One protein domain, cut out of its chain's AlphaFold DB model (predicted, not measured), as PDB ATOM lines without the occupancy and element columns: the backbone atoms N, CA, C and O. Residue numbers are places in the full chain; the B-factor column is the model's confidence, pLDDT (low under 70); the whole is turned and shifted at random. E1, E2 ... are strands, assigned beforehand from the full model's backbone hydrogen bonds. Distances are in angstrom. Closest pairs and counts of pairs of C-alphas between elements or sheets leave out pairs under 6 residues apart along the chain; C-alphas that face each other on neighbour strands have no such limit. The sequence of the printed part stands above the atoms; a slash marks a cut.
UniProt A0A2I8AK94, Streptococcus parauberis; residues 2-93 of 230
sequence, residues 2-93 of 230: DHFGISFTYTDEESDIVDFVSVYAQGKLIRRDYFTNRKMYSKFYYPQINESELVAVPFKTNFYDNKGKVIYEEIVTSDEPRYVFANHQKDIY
ATOM      1  N   ASP A   2     -27.427   7.163 -79.234       66.44
ATOM      2  CA  ASP A   2     -27.036   5.859 -79.768       66.44
ATOM      3  C   ASP A   2     -28.063   4.809 -79.335       66.44
ATOM      4  O   ASP A   2     -28.256   4.556 -78.147       66.44
ATOM      5  N   HIS A   3     -28.782   4.242 -80.305       83.56
ATOM      6  CA  HIS A   3     -29.780   3.206 -80.059       83.56
ATOM      7  C   HIS A   3     -29.084   1.851 -79.914       83.56
ATOM      8  O   HIS A   3     -28.646   1.271 -80.909       83.56
ATOM      9  N   PHE A   4     -28.988   1.348 -78.685       91.94
ATOM     10  CA  PHE A   4     -28.541  -0.017 -78.404       91.94
ATOM     11  C   PHE A   4     -29.741  -0.955 -78.259       91.94
ATOM     12  O   PHE A   4     -30.760  -0.577 -77.684       91.94
ATOM     13  N   GLY A   5     -29.617  -2.175 -78.779       94.81
ATOM     14  CA  GLY A   5     -30.636  -3.221 -78.683       94.81
ATOM     15  C   GLY A   5     -30.037  -4.534 -78.192       94.81
ATOM     16  O   GLY A   5     -28.877  -4.832 -78.475       94.81
ATOM     17  N   ILE A   6     -30.823  -5.320 -77.460       96.81
ATOM     18  CA  ILE A   6     -30.442  -6.651 -76.979       96.81
ATOM     19  C   ILE A   6     -31.572  -7.614 -77.339       96.81
ATOM     20  O   ILE A   6     -32.738  -7.301 -77.118       96.81
ATOM     21  N   SER A   7     -31.220  -8.768 -77.897       96.62
ATOM     22  CA  SER A   7     -32.146  -9.860 -78.195       96.62
ATOM     23  C   SER A   7     -31.633 -11.159 -77.579       96.62
ATOM     24  O   SER A   7     -30.427 -11.412 -77.593       96.62
ATOM     25  N   PHE A   8     -32.547 -11.966 -77.052       96.44
ATOM     26  CA  PHE A   8     -32.269 -13.264 -76.445       96.44
ATOM     27  C   PHE A   8     -32.796 -14.360 -77.369       96.44
ATOM     28  O   PHE A   8     -33.931 -14.278 -77.840       96.44
ATOM     29  N   THR A   9     -31.976 -15.371 -77.629       96.75
ATOM     30  CA  THR A   9     -32.381 -16.583 -78.340       96.75
ATOM     31  C   THR A   9     -32.320 -17.754 -77.371       96.75
ATOM     32  O   THR A   9     -31.302 -17.950 -76.708       96.75
ATOM     33  N   TYR A  10     -33.420 -18.494 -77.281       96.12
ATOM     34  CA  TYR A  10     -33.599 -19.630 -76.379       96.12
ATOM     35  C   TYR A  10     -33.363 -20.952 -77.117       96.12
ATOM     36  O   TYR A  10     -33.355 -20.976 -78.348       96.12
ATOM     37  N   THR A  11     -33.135 -22.039 -76.376       93.69
ATOM     38  CA  THR A  11     -32.816 -23.359 -76.958       93.69
ATOM     39  C   THR A  11     -33.944 -23.949 -77.806       93.69
ATOM     40  O   THR A  11     -33.678 -24.715 -78.730       93.69
ATOM     41  N   ASP A  12     -35.187 -23.585 -77.501       93.75
ATOM     42  CA  ASP A  12     -36.413 -23.936 -78.217       93.75
ATOM     43  C   ASP A  12     -37.514 -22.910 -77.867       93.75
ATOM     44  O   ASP A  12     -37.271 -21.982 -77.094       93.75
ATOM     45  N   GLU A  13     -38.700 -23.028 -78.474       88.62
ATOM     46  CA  GLU A  13     -39.776 -22.027 -78.370       88.62
ATOM     47  C   GLU A  13     -40.373 -21.877 -76.959       88.62
ATOM     48  O   GLU A  13     -40.877 -20.803 -76.633       88.62
ATOM     49  N   GLU A  14     -40.317 -22.922 -76.128       93.62
ATOM     50  CA  GLU A  14     -40.922 -22.934 -74.786       93.62
ATOM     51  C   GLU A  14     -39.883 -22.819 -73.659       93.62
ATOM     52  O   GLU A  14     -40.239 -22.661 -72.491       93.62
ATOM     53  N   SER A  15     -38.597 -22.886 -74.000       93.25
ATOM     54  CA  SER A  15     -37.487 -22.849 -73.056       93.25
ATOM     55  C   SER A  15     -37.204 -21.446 -72.517       93.25
ATOM     56  O   SER A  15     -37.198 -20.452 -73.240       93.25
ATOM     57  N   ASP A  16     -36.878 -21.376 -71.227       94.12
ATOM     58  CA  ASP A  16     -36.316 -20.198 -70.563       94.12
ATOM     59  C   ASP A  16     -34.772 -20.201 -70.557       94.12
ATOM     60  O   ASP A  16     -34.133 -19.282 -70.036       94.12
ATOM     61  N   ILE A  17     -34.153 -21.212 -71.176       95.25
ATOM     62  CA  ILE A  17     -32.704 -21.368 -71.273       95.25
ATOM     63  C   ILE A  17     -32.196 -20.606 -72.495       95.25
ATOM     64  O   ILE A  17     -32.492 -20.942 -73.642       95.25
ATOM     65  N   VAL A  18     -31.385 -19.583 -72.240       95.81
ATOM     66  CA  VAL A  18     -30.747 -18.771 -73.282       95.81
ATOM     67  C   VAL A  18     -29.593 -19.545 -73.927       95.81
ATOM     68  O   VAL A  18     -28.642 -19.919 -73.244       95.81
ATOM     69  N   ASP A  19     -29.641 -19.705 -75.251       95.12
ATOM     70  CA  ASP A  19     -28.540 -20.225 -76.072       95.12
ATOM     71  C   ASP A  19     -27.526 -19.105 -76.368       95.12
ATOM     72  O   ASP A  19     -26.344 -19.175 -76.012       95.12
ATOM     73  N   PHE A  20     -28.004 -17.986 -76.926       97.44
ATOM     74  CA  PHE A  20     -27.165 -16.813 -77.164       97.44
ATOM     75  C   PHE A  20     -27.908 -15.480 -77.045       97.44
ATOM     76  O   PHE A  20     -29.118 -15.371 -77.235       97.44
ATOM     77  N   VAL A  21     -27.139 -14.427 -76.764       98.12
ATOM     78  CA  VAL A  21     -27.608 -13.039 -76.687       98.12
ATOM     79  C   VAL A  21     -26.984 -12.235 -77.815       98.12
ATOM     80  O   VAL A  21     -25.763 -12.194 -77.949       98.12
ATOM     81  N   SER A  22     -27.808 -11.565 -78.615       98.19
ATOM     82  CA  SER A  22     -27.372 -10.669 -79.689       98.19
ATOM     83  C   SER A  22     -27.444  -9.211 -79.235       98.19
ATOM     84  O   SER A  22     -28.472  -8.762 -78.735       98.19
ATOM     85  N   VAL A  23     -26.363  -8.460 -79.439       97.62
ATOM     86  CA  VAL A  23     -26.252  -7.033 -79.107       97.62
ATOM     87  C   VAL A  23     -26.130  -6.220 -80.388       97.62
ATOM     88  O   VAL A  23     -25.298  -6.512 -81.253       97.62
ATOM     89  N   TYR A  24     -26.938  -5.169 -80.475       96.44
ATOM     90  CA  TYR A  24     -27.067  -4.302 -81.637       96.44
ATOM     91  C   TYR A  24     -26.718  -2.858 -81.283       96.44
ATOM     92  O   TYR A  24     -27.053  -2.380 -80.200       96.44
ATOM     93  N   ALA A  25     -26.112  -2.149 -82.232       94.75
ATOM     94  CA  ALA A  25     -25.938  -0.702 -82.196       94.75
ATOM     95  C   ALA A  25     -26.483  -0.107 -83.497       94.75
ATOM     96  O   ALA A  25     -26.093  -0.525 -84.586       94.75
ATOM     97  N   GLN A  26     -27.412   0.846 -83.390       92.44
ATOM     98  CA  GLN A  26     -28.082   1.482 -84.531       92.44
ATOM     99  C   GLN A  26     -28.699   0.452 -85.501       92.44
ATOM    100  O   GLN A  26     -28.551   0.548 -86.717       92.44
ATOM    101  N   GLY A  27     -29.335  -0.588 -84.948       90.75
ATOM    102  CA  GLY A  27     -29.934  -1.689 -85.714       90.75
ATOM    103  C   GLY A  27     -28.937  -2.690 -86.316       90.75
ATOM    104  O   GLY A  27     -29.358  -3.673 -86.917       90.75
ATOM    105  N   LYS A  28     -27.624  -2.490 -86.146       94.31
ATOM    106  CA  LYS A  28     -26.570  -3.359 -86.692       94.31
ATOM    107  C   LYS A  28     -26.073  -4.321 -85.623       94.31
ATOM    108  O   LYS A  28     -25.777  -3.892 -84.509       94.31
ATOM    109  N   LEU A  29     -25.967  -5.608 -85.951       96.69
ATOM    110  CA  LEU A  29     -25.403  -6.609 -85.045       96.69
ATOM    111  C   LEU A  29     -23.915  -6.312 -84.821       96.69
ATOM    112  O   LEU A  29     -23.159  -6.235 -85.786       96.69
ATOM    113  N   ILE A  30     -23.507  -6.172 -83.560       96.94
ATOM    114  CA  ILE A  30     -22.106  -5.909 -83.188       96.94
ATOM    115  C   ILE A  30     -21.493  -7.036 -82.356       96.94
ATOM    116  O   ILE A  30     -20.275  -7.220 -82.375       96.94
ATOM    117  N   ARG A  31     -22.314  -7.809 -81.631       97.94
ATOM    118  CA  ARG A  31     -21.839  -8.904 -80.780       97.94
ATOM    119  C   ARG A  31     -22.891  -9.996 -80.615       97.94
ATOM    120  O   ARG A  31     -24.072  -9.688 -80.491       97.94
ATOM    121  N   ARG A  32     -22.456 -11.252 -80.543       98.38
ATOM    122  CA  ARG A  32     -23.236 -12.377 -80.011       98.38
ATOM    123  C   ARG A  32     -22.479 -13.056 -78.886       98.38
ATOM    124  O   ARG A  32     -21.329 -13.427 -79.088       98.38
ATOM    125  N   ASP A  33     -23.122 -13.231 -77.744       98.25
ATOM    126  CA  ASP A  33     -22.584 -13.940 -76.584       98.25
ATOM    127  C   ASP A  33     -23.247 -15.318 -76.506       98.25
ATOM    128  O   ASP A  33     -24.470 -15.386 -76.487       98.25
ATOM    129  N   TYR A  34     -22.463 -16.396 -76.483       97.88
ATOM    130  CA  TYR A  34     -22.957 -17.778 -76.474       97.88
ATOM    131  C   TYR A  34     -22.776 -18.409 -75.097       97.88
ATOM    132  O   TYR A  34     -21.720 -18.245 -74.468       97.88
ATOM    133  N   PHE A  35     -23.785 -19.145 -74.637       95.38
ATOM    134  CA  PHE A  35     -23.871 -19.629 -73.267       95.38
ATOM    135  C   PHE A  35     -24.010 -21.150 -73.192       95.38
ATOM    136  O   PHE A  35     -24.533 -21.817 -74.072       95.38
ATOM    137  N   THR A  36     -23.496 -21.699 -72.098       92.31
ATOM    138  CA  THR A  36     -23.855 -23.025 -71.583       92.31
ATOM    139  C   THR A  36     -24.368 -22.819 -70.154       92.31
ATOM    140  O   THR A  36     -25.305 -22.060 -69.949       92.31
ATOM    141  N   ASN A  37     -23.689 -23.341 -69.124       90.88
ATOM    142  CA  ASN A  37     -23.899 -22.886 -67.741       90.88
ATOM    143  C   ASN A  37     -23.225 -21.531 -67.436       90.88
ATOM    144  O   ASN A  37     -23.335 -21.012 -66.327       90.88
ATOM    145  N   ARG A  38     -22.461 -20.998 -68.393       93.06
ATOM    146  CA  ARG A  38     -21.758 -19.709 -68.349       93.06
ATOM    147  C   ARG A  38     -21.501 -19.217 -69.770       93.06
ATOM    148  O   ARG A  38     -21.618 -19.992 -70.719       93.06
ATOM    149  N   LYS A  39     -21.087 -17.958 -69.920       95.50
ATOM    150  CA  LYS A  39     -20.659 -17.428 -71.220       95.50
ATOM    151  C   LYS A  39     -19.401 -18.161 -71.698       95.50
ATOM    152  O   LYS A  39     -18.373 -18.093 -71.030       95.50
ATOM    153  N   MET A  40     -19.492 -18.840 -72.837       95.44
ATOM    154  CA  MET A  40     -18.405 -19.638 -73.409       95.44
ATOM    155  C   MET A  40     -17.535 -18.802 -74.344       95.44
ATOM    156  O   MET A  40     -16.312 -18.771 -74.209       95.44
ATOM    157  N   TYR A  41     -18.170 -18.084 -75.269       97.88
ATOM    158  CA  TYR A  41     -17.477 -17.204 -76.199       97.88
ATOM    159  C   TYR A  41     -18.371 -16.055 -76.676       97.88
ATOM    160  O   TYR A  41     -19.595 -16.105 -76.553       97.88
ATOM    161  N   SER A  42     -17.749 -15.014 -77.225       98.31
ATOM    162  CA  SER A  42     -18.424 -13.863 -77.826       98.31
ATOM    163  C   SER A  42     -17.912 -13.659 -79.245       98.31
ATOM    164  O   SER A  42     -16.711 -13.487 -79.428       98.31
ATOM    165  N   LYS A  43     -18.800 -13.641 -80.239       98.31
ATOM    166  CA  LYS A  43     -18.481 -13.270 -81.624       98.31
ATOM    167  C   LYS A  43     -18.742 -11.788 -81.841       98.31
ATOM    168  O   LYS A  43     -19.779 -11.287 -81.417       98.31
ATOM    169  N   PHE A  44     -17.826 -11.104 -82.510       98.19
ATOM    170  CA  PHE A  44     -17.902  -9.681 -82.829       98.19
ATOM    171  C   PHE A  44     -18.036  -9.484 -84.331       98.19
ATOM    172  O   PHE A  44     -17.411 -10.197 -85.121       98.19
ATOM    173  N   TYR A  45     -18.851  -8.503 -84.701       97.31
ATOM    174  CA  TYR A  45     -19.282  -8.283 -86.073       97.31
ATOM    175  C   TYR A  45     -19.052  -6.839 -86.492       97.31
ATOM    176  O   TYR A  45     -19.191  -5.921 -85.679       97.31
ATOM    177  N   TYR A  46     -18.748  -6.641 -87.772       95.00
ATOM    178  CA  TYR A  46     -18.846  -5.338 -88.417       95.00
ATOM    179  C   TYR A  46     -19.888  -5.392 -89.547       95.00
ATOM    180  O   TYR A  46     -20.105  -6.448 -90.149       95.00
ATOM    181  N   PRO A  47     -20.577  -4.276 -89.826       94.31
ATOM    182  CA  PRO A  47     -21.526  -4.196 -90.929       94.31
ATOM    183  C   PRO A  47     -20.797  -4.129 -92.279       94.31
ATOM    184  O   PRO A  47     -19.902  -3.302 -92.450       94.31
ATOM    185  N   GLN A  48     -21.227  -4.924 -93.256       93.56
ATOM    186  CA  GLN A  48     -20.751  -4.862 -94.640       93.56
ATOM    187  C   GLN A  48     -21.939  -4.899 -95.606       93.56
ATOM    188  O   GLN A  48     -22.939  -5.550 -95.324       93.56
ATOM    189  N   ILE A  49     -21.841  -4.200 -96.736       93.19
ATOM    190  CA  ILE A  49     -22.825  -4.306 -97.821       93.19
ATOM    191  C   ILE A  49     -22.330  -5.372 -98.804       93.19
ATOM    192  O   ILE A  49     -21.199  -5.273 -99.280       93.19
ATOM    193  N   ASN A  50     -23.162  -6.370 -99.101       89.50
ATOM    194  CA  ASN A  50     -22.909  -7.393-100.114       89.50
ATOM    195  C   ASN A  50     -24.092  -7.460-101.087       89.50
ATOM    196  O   ASN A  50     -25.212  -7.654-100.639       89.50
ATOM    197  N   GLU A  51     -23.860  -7.252-102.386       84.94
ATOM    198  CA  GLU A  51     -24.896  -7.307-103.442       84.94
ATOM    199  C   GLU A  51     -26.201  -6.534-103.126       84.94
ATOM    200  O   GLU A  51     -27.266  -6.841-103.652       84.94
ATOM    201  N   SER A  52     -26.098  -5.451-102.338       89.44
ATOM    202  CA  SER A  52     -27.188  -4.584-101.824       89.44
ATOM    203  C   SER A  52     -27.832  -4.998-100.493       89.44
ATOM    204  O   SER A  52     -28.685  -4.272 -99.987       89.44
ATOM    205  N   GLU A  53     -27.389  -6.086 -99.870       91.12
ATOM    206  CA  GLU A  53     -27.820  -6.505 -98.535       91.12
ATOM    207  C   GLU A  53     -26.817  -6.077 -97.454       91.12
ATOM    208  O   GLU A  53     -25.600  -6.207 -97.608       91.12
ATOM    209  N   LEU A  54     -27.325  -5.563 -96.330       88.44
ATOM    210  CA  LEU A  54     -26.514  -5.288 -95.146       88.44
ATOM    211  C   LEU A  54     -26.310  -6.586 -94.359       88.44
ATOM    212  O   LEU A  54     -27.236  -7.082 -93.718       88.44
ATOM    213  N   VAL A  55     -25.082  -7.094 -94.352       93.12
ATOM    214  CA  VAL A  55     -24.696  -8.317 -93.647       93.12
ATOM    215  C   VAL A  55     -23.796  -8.009 -92.450       93.12
ATOM    216  O   VAL A  55     -23.020  -7.051 -92.448       93.12
ATOM    217  N   ALA A  56     -23.903  -8.828 -91.405       94.94
ATOM    218  CA  ALA A  56     -23.014  -8.778 -90.249       94.94
ATOM    219  C   ALA A  56     -21.862  -9.766 -90.458       94.94
ATOM    220  O   ALA A  56     -22.069 -10.980 -90.406       94.94
ATOM    221  N   VAL A  57     -20.652  -9.256 -90.681       95.12
ATOM    222  CA  VAL A  57     -19.475 -10.087 -90.959       95.12
ATOM    223  C   VAL A  57     -18.705 -10.327 -89.659       95.12
ATOM    224  O   VAL A  57     -18.291  -9.355 -89.017       95.12
ATOM    225  N   PRO A  58     -18.536 -11.589 -89.217       95.69
ATOM    226  CA  PRO A  58     -17.748 -11.892 -88.032       95.69
ATOM    227  C   PRO A  58     -16.267 -11.627 -88.312       95.69
ATOM    228  O   PRO A  58     -15.738 -12.087 -89.319       95.69
ATOM    229  N   PHE A  59     -15.593 -10.926 -87.404       96.06
ATOM    230  CA  PHE A  59     -14.151 -10.656 -87.525       96.06
ATOM    231  C   PHE A  59     -13.332 -11.164 -86.338       96.06
ATOM    232  O   PHE A  59     -12.111 -11.288 -86.432       96.06
ATOM    233  N   LYS A  60     -13.990 -11.447 -85.209       96.31
ATOM    234  CA  LYS A  60     -13.328 -11.900 -83.988       96.31
ATOM    235  C   LYS A  60     -14.240 -12.759 -83.118       96.31
ATOM    236  O   LYS A  60     -15.411 -12.423 -82.945       96.31
ATOM    237  N   THR A  61     -13.677 -13.785 -82.487       97.62
ATOM    238  CA  THR A  61     -14.306 -14.549 -81.403       97.62
ATOM    239  C   THR A  61     -13.442 -14.480 -80.144       97.62
ATOM    240  O   THR A  61     -12.270 -14.826 -80.197       97.62
ATOM    241  N   ASN A  62     -14.001 -14.098 -78.996       97.38
ATOM    242  CA  ASN A  62     -13.313 -14.164 -77.702       97.38
ATOM    243  C   ASN A  62     -13.779 -15.399 -76.937       97.38
ATOM    244  O   ASN A  62     -14.979 -15.535 -76.715       97.38
ATOM    245  N   PHE A  63     -12.855 -16.243 -76.482       96.75
ATOM    246  CA  PHE A  63     -13.144 -17.424 -75.662       96.75
ATOM    247  C   PHE A  63     -12.829 -17.149 -74.192       96.75
ATOM    248  O   PHE A  63     -11.784 -16.570 -73.881       96.75
ATOM    249  N   TYR A  64     -13.723 -17.552 -73.287       95.62
ATOM    250  CA  TYR A  64     -13.653 -17.193 -71.869       95.62
ATOM    251  C   TYR A  64     -13.351 -18.385 -70.958       95.62
ATOM    252  O   TYR A  64     -13.750 -19.515 -71.227       95.62
ATOM    253  N   ASP A  65     -12.679 -18.110 -69.840       93.69
ATOM    254  CA  ASP A  65     -12.552 -19.049 -68.731       93.69
ATOM    255  C   ASP A  65     -13.807 -19.073 -67.848       93.69
ATOM    256  O   ASP A  65     -14.782 -18.339 -68.036       93.69
ATOM    257  N   ASN A  66     -13.770 -19.919 -66.819       91.81
ATOM    258  CA  ASN A  66     -14.862 -20.061 -65.864       91.81
ATOM    259  C   ASN A  66     -15.126 -18.810 -65.002       91.81
ATOM    260  O   ASN A  66     -16.172 -18.770 -64.350       91.81
ATOM    261  N   LYS A  67     -14.221 -17.822 -65.003       92.69
ATOM    262  CA  LYS A  67     -14.322 -16.528 -64.310       92.69
ATOM    263  C   LYS A  67     -14.681 -15.381 -65.266       92.69
ATOM    264  O   LYS A  67     -14.753 -14.235 -64.832       92.69
ATOM    265  N   GLY A  68     -14.916 -15.669 -66.549       92.00
ATOM    266  CA  GLY A  68     -15.266 -14.675 -67.564       92.00
ATOM    267  C   GLY A  68     -14.076 -13.885 -68.118       92.00
ATOM    268  O   GLY A  68     -14.288 -12.886 -68.809       92.00
ATOM    269  N   LYS A  69     -12.836 -14.307 -67.850       93.56
ATOM    270  CA  LYS A  69     -11.632 -13.711 -68.443       93.56
ATOM    271  C   LYS A  69     -11.388 -14.309 -69.827       93.56
ATOM    272  O   LYS A  69     -11.533 -15.511 -70.017       93.56
ATOM    273  N   VAL A  70     -10.989 -13.477 -70.789       94.06
ATOM    274  CA  VAL A  70     -10.590 -13.944 -72.126       94.06
ATOM    275  C   VAL A  70      -9.321 -14.799 -72.013       94.06
ATOM    276  O   VAL A  70      -8.317 -14.338 -71.467       94.06
ATOM    277  N   ILE A  71      -9.371 -16.035 -72.514       93.81
ATOM    278  CA  ILE A  71      -8.220 -16.952 -72.586       93.81
ATOM    279  C   ILE A  71      -7.475 -16.748 -73.905       93.81
ATOM    280  O   ILE A  71      -6.248 -16.636 -73.919       93.81
ATOM    281  N   TYR A  72      -8.224 -16.714 -75.006       95.56
ATOM    282  CA  TYR A  72      -7.701 -16.484 -76.345       95.56
ATOM    283  C   TYR A  72      -8.773 -15.884 -77.256       95.56
ATOM    284  O   TYR A  72      -9.973 -15.931 -76.957       95.56
ATOM    285  N   GLU A  73      -8.323 -15.315 -78.364       95.75
ATOM    286  CA  GLU A  73      -9.164 -14.757 -79.414       95.75
ATOM    287  C   GLU A  73      -8.909 -15.507 -80.726       95.75
ATOM    288  O   GLU A  73      -7.771 -15.834 -81.043       95.75
ATOM    289  N   GLU A  74      -9.959 -15.785 -81.486       96.50
ATOM    290  CA  GLU A  74      -9.869 -16.180 -82.893       96.50
ATOM    291  C   GLU A  74     -10.104 -14.927 -83.741       96.50
ATOM    292  O   GLU A  74     -11.122 -14.255 -83.572       96.50
ATOM    293  N   ILE A  75      -9.175 -14.600 -84.636       95.50
ATOM    294  CA  ILE A  75      -9.263 -13.472 -85.563       95.50
ATOM    295  C   ILE A  75      -9.520 -14.023 -86.960       95.50
ATOM    296  O   ILE A  75      -8.739 -14.830 -87.467       95.50
ATOM    297  N   VAL A  76     -10.611 -13.577 -87.582       93.56
ATOM    298  CA  VAL A  76     -10.947 -13.949 -88.958       93.56
ATOM    299  C   VAL A  76     -10.096 -13.108 -89.904       93.56
ATOM    300  O   VAL A  76     -10.115 -11.878 -89.844       93.56
ATOM    301  N   THR A  77      -9.357 -13.773 -90.781       88.12
ATOM    302  CA  THR A  77      -8.553 -13.158 -91.840       88.12
ATOM    303  C   THR A  77      -9.006 -13.690 -93.204       88.12
ATOM    304  O   THR A  77      -9.888 -14.546 -93.288       88.12
ATOM    305  N   SER A  78      -8.447 -13.158 -94.292       84.75
ATOM    306  CA  SER A  78      -8.797 -13.562 -95.663       84.75
ATOM    307  C   SER A  78      -8.264 -14.940 -96.070       84.75
ATOM    308  O   SER A  78      -8.728 -15.500 -97.057       84.75
ATOM    309  N   ASP A  79      -7.258 -15.443 -95.360       86.50
ATOM    310  CA  ASP A  79      -6.523 -16.676 -95.633       86.50
ATOM    311  C   ASP A  79      -6.899 -17.795 -94.650       86.50
ATOM    312  O   ASP A  79      -7.666 -18.693 -95.000       86.50
ATOM    313  N   GLU A  80      -6.398 -17.743 -93.416       88.44
ATOM    314  CA  GLU A  80      -6.696 -18.717 -92.369       88.44
ATOM    315  C   GLU A  80      -6.815 -18.059 -90.987       88.44
ATOM    316  O   GLU A  80      -6.033 -17.173 -90.647       88.44
ATOM    317  N   PRO A  81      -7.768 -18.502 -90.145       91.06
ATOM    318  CA  PRO A  81      -8.001 -17.871 -88.855       91.06
ATOM    319  C   PRO A  81      -6.757 -17.928 -87.965       91.06
ATOM    320  O   PRO A  81      -6.088 -18.962 -87.853       91.06
ATOM    321  N   ARG A  82      -6.498 -16.814 -87.278       94.31
ATOM    322  CA  ARG A  82      -5.407 -16.677 -86.308       94.31
ATOM    323  C   ARG A  82      -5.928 -16.835 -84.889       94.31
ATOM    324  O   ARG A  82      -7.006 -16.344 -84.567       94.31
ATOM    325  N   TYR A  83      -5.145 -17.469 -84.028       95.12
ATOM    326  CA  TYR A  83      -5.477 -17.708 -82.627       95.12
ATOM    327  C   TYR A  83      -4.482 -16.975 -81.737       95.12
ATOM    328  O   TYR A  83      -3.286 -17.270 -81.732       95.12
ATOM    329  N   VAL A  84      -4.991 -16.025 -80.961       94.50
ATOM    330  CA  VAL A  84      -4.196 -15.068 -80.197       94.50
ATOM    331  C   VAL A  84      -4.363 -15.316 -78.703       94.50
ATOM    332  O   VAL A  84      -5.458 -15.210 -78.158       94.50
ATOM    333  N   PHE A  85      -3.264 -15.621 -78.020       91.94
ATOM    334  CA  PHE A  85      -3.214 -15.964 -76.600       91.94
ATOM    335  C   PHE A  85      -2.457 -14.913 -75.784       91.94
ATOM    336  O   PHE A  85      -1.677 -14.120 -76.316       91.94
ATOM    337  N   ALA A  86      -2.642 -14.969 -74.458       79.31
ATOM    338  CA  ALA A  86      -1.833 -14.238 -73.479       79.31
ATOM    339  C   ALA A  86      -1.731 -12.728 -73.774       79.31
ATOM    340  O   ALA A  86      -0.652 -12.149 -73.708       79.31
ATOM    341  N   ASN A  87      -2.862 -12.092 -74.106       75.12
ATOM    342  CA  ASN A  87      -2.933 -10.674 -74.480       75.12
ATOM    343  C   ASN A  87      -1.997 -10.313 -75.653       75.12
ATOM    344  O   ASN A  87      -1.194  -9.391 -75.541       75.12
ATOM    345  N   HIS A  88      -2.103 -11.031 -76.774       77.38
ATOM    346  CA  HIS A  88      -1.308 -10.804 -77.993       77.38
ATOM    347  C   HIS A  88       0.181 -11.178 -77.907       77.38
ATOM    348  O   HIS A  88       0.966 -10.758 -78.751       77.38
ATOM    349  N   GLN A  89       0.590 -11.991 -76.929       78.88
ATOM    350  CA  GLN A  89       1.983 -12.455 -76.823       78.88
ATOM    351  C   GLN A  89       2.280 -13.708 -77.652       78.88
ATOM    352  O   GLN A  89       3.433 -13.960 -77.995       78.88
ATOM    353  N   LYS A  90       1.259 -14.508 -77.960       87.50
ATOM    354  CA  LYS A  90       1.383 -15.680 -78.827       87.50
ATOM    355  C   LYS A  90       0.272 -15.643 -79.856       87.50
ATOM    356  O   LYS A  90      -0.894 -15.518 -79.494       87.50
ATOM    357  N   ASP A  91       0.653 -15.775 -81.110       92.38
ATOM    358  CA  ASP A  91      -0.239 -15.692 -82.253       92.38
ATOM    359  C   ASP A  91       0.122 -16.824 -83.208       92.38
ATOM    360  O   ASP A  91       1.278 -16.930 -83.619       92.38
ATOM    361  N   ILE A  92      -0.830 -17.723 -83.435       92.81
ATOM    362  CA  ILE A  92      -0.610 -18.989 -84.134       92.81
ATOM    363  C   ILE A  92      -1.738 -19.276 -85.115       92.81
ATOM    364  O   ILE A  92      -2.861 -18.793 -84.952       92.81
ATOM    365  N   TYR A  93      -1.461 -20.127 -86.092       91.88
ATOM    366  CA  TYR A  93      -2.450 -20.560 -87.072       91.88
ATOM    367  C   TYR A  93      -3.223 -21.803 -86.620       91.88
ATOM    368  O   TYR A  93      -2.913 -22.428 -85.599       91.88
TER     369      TYR A  93
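AT A GLANCE: This is residues 2 to 93 of the 230 residues of a protein of Streptococcus parauberis (UniProt A0A2I8AK94). A single twisted sheet of eight strands winds through the model like a propeller blade, with both faces bare of any helix or second layer. The long hairpin of E4 and E5 reaches beyond the other strands at one end. The printed part has 92 residues, no named helix and strands E1 to E8, which stand in the sheet in chain order, all antiparallel. The class is all strand; the whole is only just loose, close to compact, with a radius of gyration of the C-alphas of 15.0 A and spans of 41 by 39 by 26 A.

IN THESE COORDINATES: The longest strands are E4, residues 39 to 50, 30.7 A, and E5, residues 53 to 64, 32.0 A. Before them come E1, residues 4 to 10, from C-alpha 4 at (-28.541, -0.017, -78.404), E2, residues 18 to 25, and E3, residues 28 to 35. After them come E6, residues 70 to 75, E7, residues 82 to 85, and E8, residues 90 to 93, ending at C-alpha 93 at (-2.450, -20.560, -87.072).

HOW THE PARTS SIT: The eight strands form a meander, each the antiparallel neighbour of the one before. E4 and E5 are a hairpin at 156 degrees, with N 44 and O 60 2.8 A apart. E4 bends by 55 degrees at residue 47. E3 and E4 have N 32 and O 43 at 2.8 A; E5 and E6 have N 61 and O 74 at 2.8 A. The edge strands E1 and E8 are apart. The strands' lines turn by 122 degrees from edge to edge.

THE WHOLE: The farthest C-alphas, of Glu 14 and Gln 89, are 44.2 A apart. The printed part has no cut, and no link is long. Mean pLDDT of the printed part is 93.0; residue 2 is under 70.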